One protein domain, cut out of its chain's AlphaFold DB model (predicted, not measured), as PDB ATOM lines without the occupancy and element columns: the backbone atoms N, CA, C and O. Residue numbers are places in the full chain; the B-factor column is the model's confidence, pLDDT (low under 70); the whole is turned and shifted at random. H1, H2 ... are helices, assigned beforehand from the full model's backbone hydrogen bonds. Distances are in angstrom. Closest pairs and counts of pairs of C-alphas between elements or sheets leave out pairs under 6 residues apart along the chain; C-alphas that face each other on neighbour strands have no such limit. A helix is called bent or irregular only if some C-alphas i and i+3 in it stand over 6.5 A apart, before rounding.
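What this domain is: This is residues 102 to 182 of the 182 residues of the protein "D-tyrosyl-tRNA(Tyr) deacylase" of Escherichia coli (UniProt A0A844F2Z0). Helix H3 lies near the middle of a small helical body, with the longest helix, H5, packed across it nearly at right angles, H2 meeting it at a steep angle, and the short H4 packing on H5. H1 is set off at one end of the longest axis, touching no other helix, and a long stretch without a named element, residues 113 to 124, leads from it to H2. The printed part has 81 residues with five named helices, in the order H1, H2, H3, H4, H5, and no named strand; the class is all helix. It is compact, with a radius of gyration of the C-alphas of 12.3 A, and its C-alphas span 34 by 29 by 20 A along their three main axes.

How they stand to each other: From the first printed residue, the backbone soon enters H1, residues 105 to 112. H1 touches no helix; it is apart from H2, residues 125 to 133, although the two follow each other in the chain. H2 touches H3, residues 143 to 153, and their closest C-alphas, those of Tyr 125 and Tyr 149, are 4.9 A apart. These two helices run opposite ways at a steep tilt of 51 degrees, with their centres 12.0 A apart. H3 and H4, residues 157 to 161, are close but not clearly touching, the closest C-alphas being those of Tyr 153 and Val 159, at 6.8 A. H2 and H4 are also close but not clearly touching, with the C-alphas of Glu 126 and Val 159 the closest, at 7.5 A. H5, residues 164 to 176, touches H4 with residues 166 to 171 alone, and the closest C-alphas are those of Leu 160 and Thr 166, at 5.8 A. H5 touches H3 with residues 170 to 174 alone, in 14 pairs of C-alphas within 8 A, the closest being those of Ala 147 and Leu 174, at 5.1 A. The lines of H3 and H5 stand about perpendicular, at 78 degrees, and their centres are 9.2 A apart. H1 is apart from H3, H4 and H5 too, and H2 is apart from H5. In H1, H2 and H4 every O i to N i+4 pair is within hydrogen-bond range; in H3 5 of 7 are, and in H5 3 of 9, beside 6 of its 10 O i to N i+3 pairs.

Where its parts are: H1 begins at C-alpha 105, at (-133.822, 109.478, 64.924), and measures 10.5 A from Leu 105 to Gly 112. H2 covers 12.3 A from Tyr 125 to Glu 133. H3 begins at C-alpha 143, at (-134.847, 123.858, 52.664), and measures 15.5 A from Pro 143 to Tyr 153; it is neither bent nor irregular, but only just: C-alphas 149 and 152 are 6.2 A apart. H4, from Thr 157 to Glu 161, is five residues long and covers 6.2 A. H5 covers 19.2 A from Glu 164 to Glu 176, ends at C-alpha 176, at (-132.112, 130.580, 47.719), and is irregular: C-alphas 168 and 171 are 7.1 A apart.

The domain as a whole: The two C-alphas farthest apart, those of Thr 103 and Asn 182, are 35.8 A apart. Asn 182 is the chain's last residue, and the printed part has no cut. The link from H1 to H2, 12 residues, is long; the link from H2 to H3, 9 residues, is short; the links from H3 to H4 and from H4 to H5 are tight. The mean pLDDT of the printed part is 89.9, and confidence is low, under 70, at residues 116 to 118 and 180 to 182 of the model.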
ATOM      1  N   PRO A 102    -135.235 103.980  65.414       96.38
ATOM      2  CA  PRO A 102    -134.888 104.562  66.701       96.38
ATOM      3  C   PRO A 102    -135.802 105.754  66.995       96.38
ATOM      4  O   PRO A 102    -135.907 106.678  66.196       96.38
ATOM      5  N   THR A 103    -136.444 105.781  68.166       95.12
ATOM      6  CA  THR A 103    -137.414 106.843  68.515       95.12
ATOM      7  C   THR A 103    -136.792 108.236  68.598       95.12
ATOM      8  O   THR A 103    -137.495 109.230  68.720       95.12
ATOM      9  N   TRP A 104    -135.465 108.299  68.624       95.81
ATOM     10  CA  TRP A 104    -134.683 109.520  68.689       95.81
ATOM     11  C   TRP A 104    -134.155 109.984  67.325       95.81
ATOM     12  O   TRP A 104    -133.515 111.032  67.271       95.81
ATOM     13  N   LEU A 105    -134.394 109.226  66.248       96.56
ATOM     14  CA  LEU A 105    -133.822 109.478  64.924       96.56
ATOM     15  C   LEU A 105    -134.156 110.880  64.404       96.56
ATOM     16  O   LEU A 105    -133.251 111.592  63.985       96.56
ATOM     17  N   ASP A 106    -135.415 111.306  64.514       96.25
ATOM     18  CA  ASP A 106    -135.841 112.648  64.102       96.25
ATOM     19  C   ASP A 106    -135.094 113.748  64.869       96.25
ATOM     20  O   ASP A 106    -134.629 114.723  64.283       96.25
ATOM     21  N   SER A 107    -134.925 113.584  66.186       95.25
ATOM     22  CA  SER A 107    -134.165 114.544  66.998       95.25
ATOM     23  C   SER A 107    -132.693 114.583  66.594       95.25
ATOM     24  O   SER A 107    -132.106 115.657  66.529       95.25
ATOM     25  N   TYR A 108    -132.102 113.422  66.307       94.31
ATOM     26  CA  TYR A 108    -130.726 113.335  65.825       94.31
ATOM     27  C   TYR A 108    -130.565 113.986  64.446       94.31
ATOM     28  O   TYR A 108    -129.591 114.700  64.226       94.31
ATOM     29  N   PHE A 109    -131.545 113.808  63.554       94.00
ATOM     30  CA  PHE A 109    -131.565 114.434  62.236       94.00
ATOM     31  C   PHE A 109    -131.608 115.961  62.328       94.00
ATOM     32  O   PHE A 109    -130.709 116.623  61.816       94.00
ATOM     33  N   VAL A 110    -132.584 116.514  63.057       92.75
ATOM     34  CA  VAL A 110    -132.745 117.971  63.232       92.75
ATOM     35  C   VAL A 110    -131.497 118.608  63.851       92.75
ATOM     36  O   VAL A 110    -131.093 119.705  63.477       92.75
ATOM     37  N   GLU A 111    -130.844 117.926  64.792       90.81
ATOM     38  CA  GLU A 111    -129.594 118.408  65.386       90.81
ATOM     39  C   GLU A 111    -128.397 118.378  64.430       90.81
ATOM     40  O   GLU A 111    -127.413 119.086  64.675       90.81
ATOM     41  N   GLY A 112    -128.430 117.516  63.415       87.50
ATOM     42  CA  GLY A 112    -127.402 117.387  62.386       87.50
ATOM     43  C   GLY A 112    -127.526 118.429  61.276       87.50
ATOM     44  O   GLY A 112    -126.530 118.742  60.627       87.50
ATOM     45  N   GLU A 113    -128.717 118.992  61.074       87.50
ATOM     46  CA  GLU A 113    -128.966 119.949  59.998       87.50
ATOM     47  C   GLU A 113    -128.030 121.162  60.052       87.50
ATOM     48  O   GLU A 113    -127.748 121.733  61.110       87.50
ATOM     49  N   GLY A 114    -127.526 121.557  58.880       76.12
ATOM     50  CA  GLY A 114    -126.618 122.695  58.722       76.12
ATOM     51  C   GLY A 114    -125.196 122.482  59.258       76.12
ATOM     52  O   GLY A 114    -124.379 123.398  59.172       76.12
ATOM     53  N   LYS A 115    -124.867 121.303  59.801       80.75
ATOM     54  CA  LYS A 115    -123.489 120.954  60.172       80.75
ATOM     55  C   LYS A 115    -122.751 120.356  58.980       80.75
ATOM     56  O   LYS A 115    -123.311 119.563  58.232       80.75
ATOM     57  N   GLU A 116    -121.460 120.673  58.873       65.38
ATOM     58  CA  GLU A 116    -120.552 120.132  57.845       65.38
ATOM     59  C   GLU A 116    -120.529 118.592  57.850       65.38
ATOM     60  O   GLU A 116    -120.463 117.952  56.805       65.38
ATOM     61  N   PHE A 117    -120.679 117.996  59.037       62.75
ATOM     62  CA  PHE A 117    -120.962 116.581  59.209       62.75
ATOM     63  C   PHE A 117    -122.367 116.409  59.800       62.75
ATOM     64  O   PHE A 117    -122.555 116.486  61.016       62.75
ATOM     65  N   GLY A 118    -123.357 116.177  58.933       68.69
ATOM     66  CA  GLY A 118    -124.774 116.055  59.304       68.69
ATOM     67  C   GLY A 118    -125.128 114.829  60.152       68.69
ATOM     68  O   GLY A 118    -126.298 114.602  60.436       68.69
ATOM     69  N   GLY A 119    -124.141 114.023  60.554       83.75
ATOM     70  CA  GLY A 119    -124.363 112.838  61.380       83.75
ATOM     71  C   GLY A 119    -124.759 111.594  60.591       83.75
ATOM     72  O   GLY A 119    -125.037 110.576  61.206       83.75
ATOM     73  N   PHE A 120    -124.782 111.630  59.255       90.31
ATOM     74  CA  PHE A 120    -125.170 110.485  58.426       90.31
ATOM     75  C   PHE A 120    -124.123 110.195  57.352       90.31
ATOM     76  O   PHE A 120    -123.818 111.042  56.514       90.31
ATOM     77  N   TYR A 121    -123.597 108.974  57.358       87.75
ATOM     78  CA  TYR A 121    -122.690 108.475  56.332       87.75
ATOM     79  C   TYR A 121    -123.477 107.934  55.146       87.75
ATOM     80  O   TYR A 121    -124.438 107.187  55.330       87.75
ATOM     81  N   ASN A 122    -123.018 108.257  53.934       89.12
ATOM     82  CA  ASN A 122    -123.662 107.861  52.678       89.12
ATOM     83  C   ASN A 122    -125.117 108.345  52.576       89.12
ATOM     84  O   ASN A 122    -125.953 107.667  51.986       89.12
ATOM     85  N   MET A 123    -125.442 109.479  53.200       91.50
ATOM     86  CA  MET A 123    -126.713 110.158  52.971       91.50
ATOM     87  C   MET A 123    -126.623 110.967  51.685       91.50
ATOM     88  O   MET A 123    -125.675 111.728  51.492       91.50
ATOM     89  N   ASP A 124    -127.630 110.818  50.837       92.19
ATOM     90  CA  ASP A 124    -127.816 111.617  49.637       92.19
ATOM     91  C   ASP A 124    -129.285 112.040  49.496       92.19
ATOM     92  O   ASP A 124    -130.134 111.686  50.319       92.19
ATOM     93  N   TYR A 125    -129.580 112.822  48.457       94.00
ATOM     94  CA  TYR A 125    -130.930 113.322  48.211       94.00
ATOM     95  C   TYR A 125    -131.945 112.187  48.011       94.00
ATOM     96  O   TYR A 125    -133.058 112.253  48.528       94.00
ATOM     97  N   GLU A 126    -131.573 111.128  47.292       94.50
ATOM     98  CA  GLU A 126    -132.481 110.021  46.999       94.50
ATOM     99  C   GLU A 126    -132.822 109.216  48.253       94.50
ATOM    100  O   GLU A 126    -133.990 108.870  48.447       94.50
ATOM    101  N   ILE A 127    -131.831 108.963  49.111       95.31
ATOM    102  CA  ILE A 127    -132.004 108.279  50.396       95.31
ATOM    103  C   ILE A 127    -132.826 109.141  51.352       95.31
ATOM    104  O   ILE A 127    -133.746 108.626  51.984       95.31
ATOM    105  N   LEU A 128    -132.543 110.445  51.433       95.19
ATOM    106  CA  LEU A 128    -133.310 111.366  52.269       95.19
ATOM    107  C   LEU A 128    -134.793 111.350  51.882       95.19
ATOM    108  O   LEU A 128    -135.663 111.204  52.742       95.19
ATOM    109  N   MET A 129    -135.081 111.455  50.585       95.81
ATOM    110  CA  MET A 129    -136.454 111.431  50.091       95.81
ATOM    111  C   MET A 129    -137.121 110.064  50.301       95.81
ATOM    112  O   MET A 129    -138.273 110.022  50.724       95.81
ATOM    113  N   ASP A 130    -136.405 108.955  50.081       95.81
ATOM    114  CA  ASP A 130    -136.900 107.602  50.378       95.81
ATOM    115  C   ASP A 130    -137.253 107.433  51.864       95.81
ATOM    116  O   ASP A 130    -138.290 106.861  52.204       95.81
ATOM    117  N   TRP A 131    -136.433 107.973  52.768       96.62
ATOM    118  CA  TRP A 131    -136.692 107.923  54.206       96.62
ATOM    119  C   TRP A 131    -137.952 108.687  54.605       96.62
ATOM    120  O   TRP A 131    -138.701 108.194  55.448       96.62
ATOM    121  N   ILE A 132    -138.216 109.841  53.993       95.69
ATOM    122  CA  ILE A 132    -139.446 110.611  54.225       95.69
ATOM    123  C   ILE A 132    -140.660 109.845  53.684       95.69
ATOM    124  O   ILE A 132    -141.652 109.674  54.389       95.69
ATOM    125  N   GLU A 133    -140.574 109.321  52.459       95.25
ATOM    126  CA  GLU A 133    -141.659 108.566  51.811       95.25
ATOM    127  C   GLU A 133    -142.030 107.292  52.578       95.25
ATOM    128  O   GLU A 133    -143.204 106.930  52.675       95.25
ATOM    129  N   ARG A 134    -141.032 106.615  53.157       95.44
ATOM    130  CA  ARG A 134    -141.212 105.406  53.973       95.44
ATOM    131  C   ARG A 134    -141.577 105.705  55.428       95.44
ATOM    132  O   ARG A 134    -141.843 104.764  56.173       95.44
ATOM    133  N   GLY A 135    -141.570 106.972  55.844       95.62
ATOM    134  CA  GLY A 135    -141.798 107.376  57.232       95.62
ATOM    135  C   GLY A 135    -140.692 106.937  58.198       95.62
ATOM    136  O   GLY A 135    -140.956 106.771  59.386       95.62
ATOM    137  N   ILE A 136    -139.471 106.714  57.697       96.44
ATOM    138  CA  ILE A 136    -138.274 106.503  58.527       96.44
ATOM    139  C   ILE A 136    -137.925 107.803  59.247       96.44
ATOM    140  O   ILE A 136    -137.701 107.790  60.453       96.44
ATOM    141  N   LEU A 137    -137.921 108.912  58.506       96.19
ATOM    142  CA  LEU A 137    -137.927 110.257  59.069       96.19
ATOM    143  C   LEU A 137    -139.346 110.802  59.002       96.19
ATOM    144  O   LEU A 137    -140.000 110.711  57.963       96.19
ATOM    145  N   THR A 138    -139.818 111.371  60.109       95.31
ATOM    146  CA  THR A 138    -141.153 111.989  60.169       95.31
ATOM    147  C   THR A 138    -141.093 113.512  60.184       95.31
ATOM    148  O   THR A 138    -142.097 114.183  59.941       95.31
ATOM    149  N   VAL A 139    -139.904 114.063  60.426       94.00
ATOM    150  CA  VAL A 139    -139.628 115.494  60.332       94.00
ATOM    151  C   VAL A 139    -139.355 115.908  58.891       94.00
ATOM    152  O   VAL A 139    -138.699 115.196  58.132       94.00
ATOM    153  N   SER A 140    -139.839 117.090  58.520       91.31
ATOM    154  CA  SER A 140    -139.479 117.718  57.251       91.31
ATOM    155  C   SER A 140    -138.074 118.313  57.358       91.31
ATOM    156  O   SER A 140    -137.853 119.129  58.257       91.31
ATOM    157  N   PRO A 141    -137.136 117.952  56.465       93.69
ATOM    158  CA  PRO A 141    -135.841 118.611  56.414       93.69
ATOM    159  C   PRO A 141    -135.988 120.091  56.081       93.69
ATOM    160  O   PRO A 141    -136.903 120.499  55.362       93.69
ATOM    161  N   SER A 142    -135.056 120.899  56.569       93.75
ATOM    162  CA  SER A 142    -134.983 122.304  56.202       93.75
ATOM    163  C   SER A 142    -134.680 122.469  54.702       93.75
ATOM    164  O   SER A 142    -133.948 121.656  54.123       93.75
ATOM    165  N   PRO A 143    -135.170 123.549  54.060       94.12
ATOM    166  CA  PRO A 143    -134.847 123.858  52.664       94.12
ATOM    167  C   PRO A 143    -133.339 123.868  52.372       94.12
ATOM    168  O   PRO A 143    -132.892 123.382  51.337       94.12
ATOM    169  N   GLN A 144    -132.543 124.341  53.335       92.06
ATOM    170  CA  GLN A 144    -131.083 124.359  53.283       92.06
ATOM    171  C   GLN A 144    -130.473 122.949  53.220       92.06
ATOM    172  O   GLN A 144    -129.558 122.711  52.431       92.06
ATOM    173  N   THR A 145    -130.972 122.008  54.028       91.69
ATOM    174  CA  THR A 145    -130.539 120.601  53.993       91.69
ATOM    175  C   THR A 145    -130.912 119.952  52.663       91.69
ATOM    176  O   THR A 145    -130.093 119.267  52.052       91.69
ATOM    177  N   ILE A 146    -132.130 120.211  52.178       93.75
ATOM    178  CA  ILE A 146    -132.605 119.713  50.884       93.75
ATOM    179  C   ILE A 146    -131.696 120.210  49.756       93.75
ATOM    180  O   ILE A 146    -131.213 119.400  48.966       93.75
ATOM    181  N   ALA A 147    -131.411 121.515  49.716       92.75
ATOM    182  CA  ALA A 147    -130.523 122.120  48.728       92.75
ATOM    183  C   ALA A 147    -129.112 121.509  48.770       92.75
ATOM    184  O   ALA A 147    -128.575 121.115  47.732       92.75
ATOM    185  N   GLY A 148    -128.545 121.352  49.972       91.12
ATOM    186  CA  GLY A 148    -127.207 120.787  50.171       91.12
ATOM    187  C   GLY A 148    -127.055 119.349  49.664       91.12
ATOM    188  O   GLY A 148    -125.999 118.989  49.149       91.12
ATOM    189  N   TYR A 149    -128.108 118.529  49.736       91.44
ATOM    190  CA  TYR A 149    -128.087 117.192  49.134       91.44
ATOM    191  C   TYR A 149    -128.403 117.213  47.634       91.44
ATOM    192  O   TYR A 149    -127.762 116.494  46.862       91.44
ATOM    193  N   LEU A 150    -129.372 118.032  47.213       92.94
ATOM    194  CA  LEU A 150    -129.861 118.084  45.836       92.94
ATOM    195  C   LEU A 150    -128.830 118.651  44.852       92.94
ATOM    196  O   LEU A 150    -128.809 118.229  43.697       92.94
ATOM    197  N   VAL A 151    -127.948 119.559  45.288       91.88
ATOM    198  CA  VAL A 151    -126.935 120.189  44.416       91.88
ATOM    199  C   VAL A 151    -126.071 119.164  43.674       91.88
ATOM    200  O   VAL A 151    -125.762 119.349  42.498       91.88
ATOM    201  N   ASN A 152    -125.780 118.021  44.306       90.62
ATOM    202  CA  ASN A 152    -124.998 116.934  43.708       90.62
ATOM    203  C   ASN A 152    -125.721 116.222  42.543       90.62
ATOM    204  O   ASN A 152    -125.109 115.437  41.821       90.62
ATOM    205  N   TYR A 153    -127.011 116.501  42.336       90.56
ATOM    206  CA  TYR A 153    -127.869 115.884  41.322       90.56
ATOM    207  C   TYR A 153    -128.425 116.876  40.295       90.56
ATOM    208  O   TYR A 153    -129.238 116.482  39.459       90.56
ATOM    209  N   ILE A 154    -127.973 118.134  40.286       86.19
ATOM    210  CA  ILE A 154    -128.487 119.167  39.366       86.19
ATOM    211  C   ILE A 154    -128.339 118.790  37.878       86.19
ATOM    212  O   ILE A 154    -129.109 119.235  37.031       86.19
ATOM    213  N   HIS A 155    -127.375 117.926  37.550       86.00
ATOM    214  CA  HIS A 155    -127.138 117.428  36.190       86.00
ATOM    215  C   HIS A 155    -127.744 116.040  35.921       86.00
ATOM    216  O   HIS A 155    -127.527 115.470  34.852       86.00
ATOM    217  N   THR A 156    -128.513 115.492  36.863       89.88
ATOM    218  CA  THR A 156    -129.060 114.133  36.796       89.88
ATOM    219  C   THR A 156    -130.569 114.182  36.571       89.88
ATOM    220  O   THR A 156    -131.356 114.033  37.504       89.88
ATOM    221  N   THR A 157    -130.988 114.347  35.311       85.88
ATOM    222  CA  THR A 157    -132.408 114.429  34.912       85.88
ATOM    223  C   THR A 157    -133.302 113.346  35.536       85.88
ATOM    224  O   THR A 157    -134.344 113.709  36.078       85.88
ATOM    225  N   PRO A 158    -132.908 112.051  35.581       91.12
ATOM    226  CA  PRO A 158    -133.757 111.023  36.184       91.12
ATOM    227  C   PRO A 158    -134.070 111.245  37.671       91.12
ATOM    228  O   PRO A 158    -135.132 110.841  38.124       91.12
ATOM    229  N   VAL A 159    -133.168 111.875  38.432       88.06
ATOM    230  CA  VAL A 159    -133.386 112.187  39.858       88.06
ATOM    231  C   VAL A 159    -134.330 113.379  40.009       88.06
ATOM    232  O   VAL A 159    -135.245 113.348  40.831       88.06
ATOM    233  N   LEU A 160    -134.162 114.404  39.167       89.12
ATOM    234  CA  LEU A 160    -134.997 115.607  39.196       89.12
ATOM    235  C   LEU A 160    -136.458 115.320  38.822       89.12
ATOM    236  O   LEU A 160    -137.366 115.905  39.406       89.12
ATOM    237  N   GLU A 161    -136.689 114.400  37.885       92.19
ATOM    238  CA  GLU A 161    -138.028 114.050  37.393       92.19
ATOM    239  C   GLU A 161    -138.721 112.948  38.211       92.19
ATOM    240  O   GLU A 161    -139.920 112.726  38.048       92.19
ATOM    241  N   LYS A 162    -138.000 112.252  39.103       93.88
ATOM    242  CA  LYS A 162    -138.544 111.108  39.856       93.88
ATOM    243  C   LYS A 162    -139.707 111.489  40.775       93.88
ATOM    244  O   LYS A 162    -140.598 110.671  40.995       93.88
ATOM    245  N   ARG A 163    -139.682 112.698  41.343       94.81
ATOM    246  CA  ARG A 163    -140.685 113.188  42.301       94.81
ATOM    247  C   ARG A 163    -141.146 114.578  41.895       94.81
ATOM    248  O   ARG A 163    -140.317 115.459  41.687       94.81
ATOM    249  N   GLU A 164    -142.458 114.796  41.869       94.50
ATOM    250  CA  GLU A 164    -143.039 116.095  41.496       94.50
ATOM    251  C   GLU A 164    -142.552 117.234  42.403       94.50
ATOM    252  O   GLU A 164    -142.264 118.327  41.924       94.50
ATOM    253  N   ILE A 165    -142.389 116.973  43.705       94.81
ATOM    254  CA  ILE A 165    -141.888 117.974  44.657       94.81
ATOM    255  C   ILE A 165    -140.457 118.426  44.336       94.81
ATOM    256  O   ILE A 165    -140.121 119.588  44.556       94.81
ATOM    257  N   THR A 166    -139.626 117.552  43.749       94.12
ATOM    258  CA  THR A 166    -138.247 117.904  43.393       94.12
ATOM    259  C   THR A 166    -138.227 119.045  42.381       94.12
ATOM    260  O   THR A 166    -137.522 120.030  42.585       94.12
ATOM    261  N   ILE A 167    -139.016 118.932  41.308       92.38
ATOM    262  CA  ILE A 167    -139.031 119.917  40.219       92.38
ATOM    263  C   ILE A 167    -139.917 121.130  40.522       92.38
ATOM    264  O   ILE A 167    -139.628 122.234  40.066       92.38
ATOM    265  N   ASN A 168    -140.989 120.942  41.293       94.19
ATOM    266  CA  ASN A 168    -141.931 122.017  41.590       94.19
ATOM    267  C   ASN A 168    -141.454 122.918  42.733       94.19
ATOM    268  O   ASN A 168    -141.798 124.098  42.743       94.19
ATOM    269  N   GLU A 169    -140.679 122.378  43.676       95.50
ATOM    270  CA  GLU A 169    -140.309 123.067  44.912       95.50
ATOM    271  C   GLU A 169    -138.804 122.979  45.199       95.50
ATOM    272  O   GLU A 169    -138.121 124.000  45.186       95.50
ATOM    273  N   HIS A 170    -138.256 121.777  45.405       95.38
ATOM    274  CA  HIS A 170    -136.906 121.628  45.969       95.38
ATOM    275  C   HIS A 170    -135.788 122.195  45.087       95.38
ATOM    276  O   HIS A 170    -134.787 122.686  45.606       95.38
ATOM    277  N   ILE A 171    -135.946 122.157  43.760       94.00
ATOM    278  CA  ILE A 171    -134.971 122.731  42.825       94.00
ATOM    279  C   ILE A 171    -134.777 124.235  43.044       94.00
ATOM    280  O   ILE A 171    -133.682 124.750  42.823       94.00
ATOM    281  N   TRP A 172    -135.808 124.939  43.519       94.69
ATOM    282  CA  TRP A 172    -135.737 126.376  43.768       94.69
ATOM    283  C   TRP A 172    -134.866 126.708  44.980       94.69
ATOM    284  O   TRP A 172    -134.188 127.733  44.972       94.69
ATOM    285  N   TYR A 173    -134.760 125.796  45.952       94.69
ATOM    286  CA  TYR A 173    -133.899 125.973  47.123       94.69
ATOM    287  C   TYR A 173    -132.414 126.107  46.754       94.69
ATOM    288  O   TYR A 173    -131.677 126.799  47.453       94.69
ATOM    289  N   LEU A 174    -131.977 125.552  45.617       92.12
ATOM    290  CA  LEU A 174    -130.605 125.715  45.115       92.12
ATOM    291  C   LEU A 174    -130.243 127.174  44.792       92.12
ATOM    292  O   LEU A 174    -129.067 127.524  44.766       92.12
ATOM    293  N   PHE A 175    -131.241 128.017  44.519       91.56
ATOM    294  CA  PHE A 175    -131.048 129.433  44.196       91.56
ATOM    295  C   PHE A 175    -131.237 130.352  45.409       91.56
ATOM    296  O   PHE A 175    -130.908 131.536  45.336       91.56
ATOM    297  N   GLU A 176    -131.772 129.824  46.509       93.06
ATOM    298  CA  GLU A 176    -132.112 130.580  47.719       93.06
ATOM    299  C   GLU A 176    -131.123 130.340  48.868       93.06
ATOM    300  O   GLU A 176    -130.969 131.201  49.736       93.06
ATOM    301  N   TYR A 177    -130.438 129.194  48.861       90.31
ATOM    302  CA  TYR A 177    -129.623 128.706  49.969       90.31
ATOM    303  C   TYR A 177    -128.189 128.366  49.529       90.31
ATOM    304  O   TYR A 177    -127.959 127.879  48.422       90.31
ATOM    305  N   ASP A 178    -127.206 128.602  50.406       85.00
ATOM    306  CA  ASP A 178    -125.795 128.294  50.130       85.00
ATOM    307  C   ASP A 178    -125.576 126.779  50.164       85.00
ATOM    308  O   ASP A 178    -125.700 126.145  51.206       85.00
ATOM    309  N   CYS A 179    -125.246 126.182  49.024       82.44
ATOM    310  CA  CYS A 179    -125.111 124.735  48.902       82.44
ATOM    311  C   CYS A 179    -123.728 124.202  49.331       82.44
ATOM    312  O   CYS A 179    -123.471 123.010  49.165       82.44
ATOM    313  N   GLY A 180    -122.828 125.050  49.851       69.88
ATOM    314  CA  GLY A 180    -121.519 124.633  50.373       69.88
ATOM    315  C   GLY A 180    -120.533 124.135  49.307       69.88
ATOM    316  O   GLY A 180    -119.539 123.496  49.639       69.88
ATOM    317  N   GLN A 181    -120.808 124.415  48.031       59.25
ATOM    318  CA  GLN A 181    -119.974 124.069  46.878       59.25
ATOM    319  C   GLN A 181    -119.229 125.335  46.427       59.25
ATOM    320  O   GLN A 181    -119.684 126.026  45.516       59.25
ATOM    321  N   ASN A 182    -118.128 125.675  47.104       43.66
ATOM    322  CA  ASN A 182    -117.204 126.739  46.682       43.66
ATOM    323  C   ASN A 182    -115.905 126.144  46.140       43.66
ATOM    324  O   ASN A 182    -115.350 125.248  46.815       43.66
TER     325      ASN A 182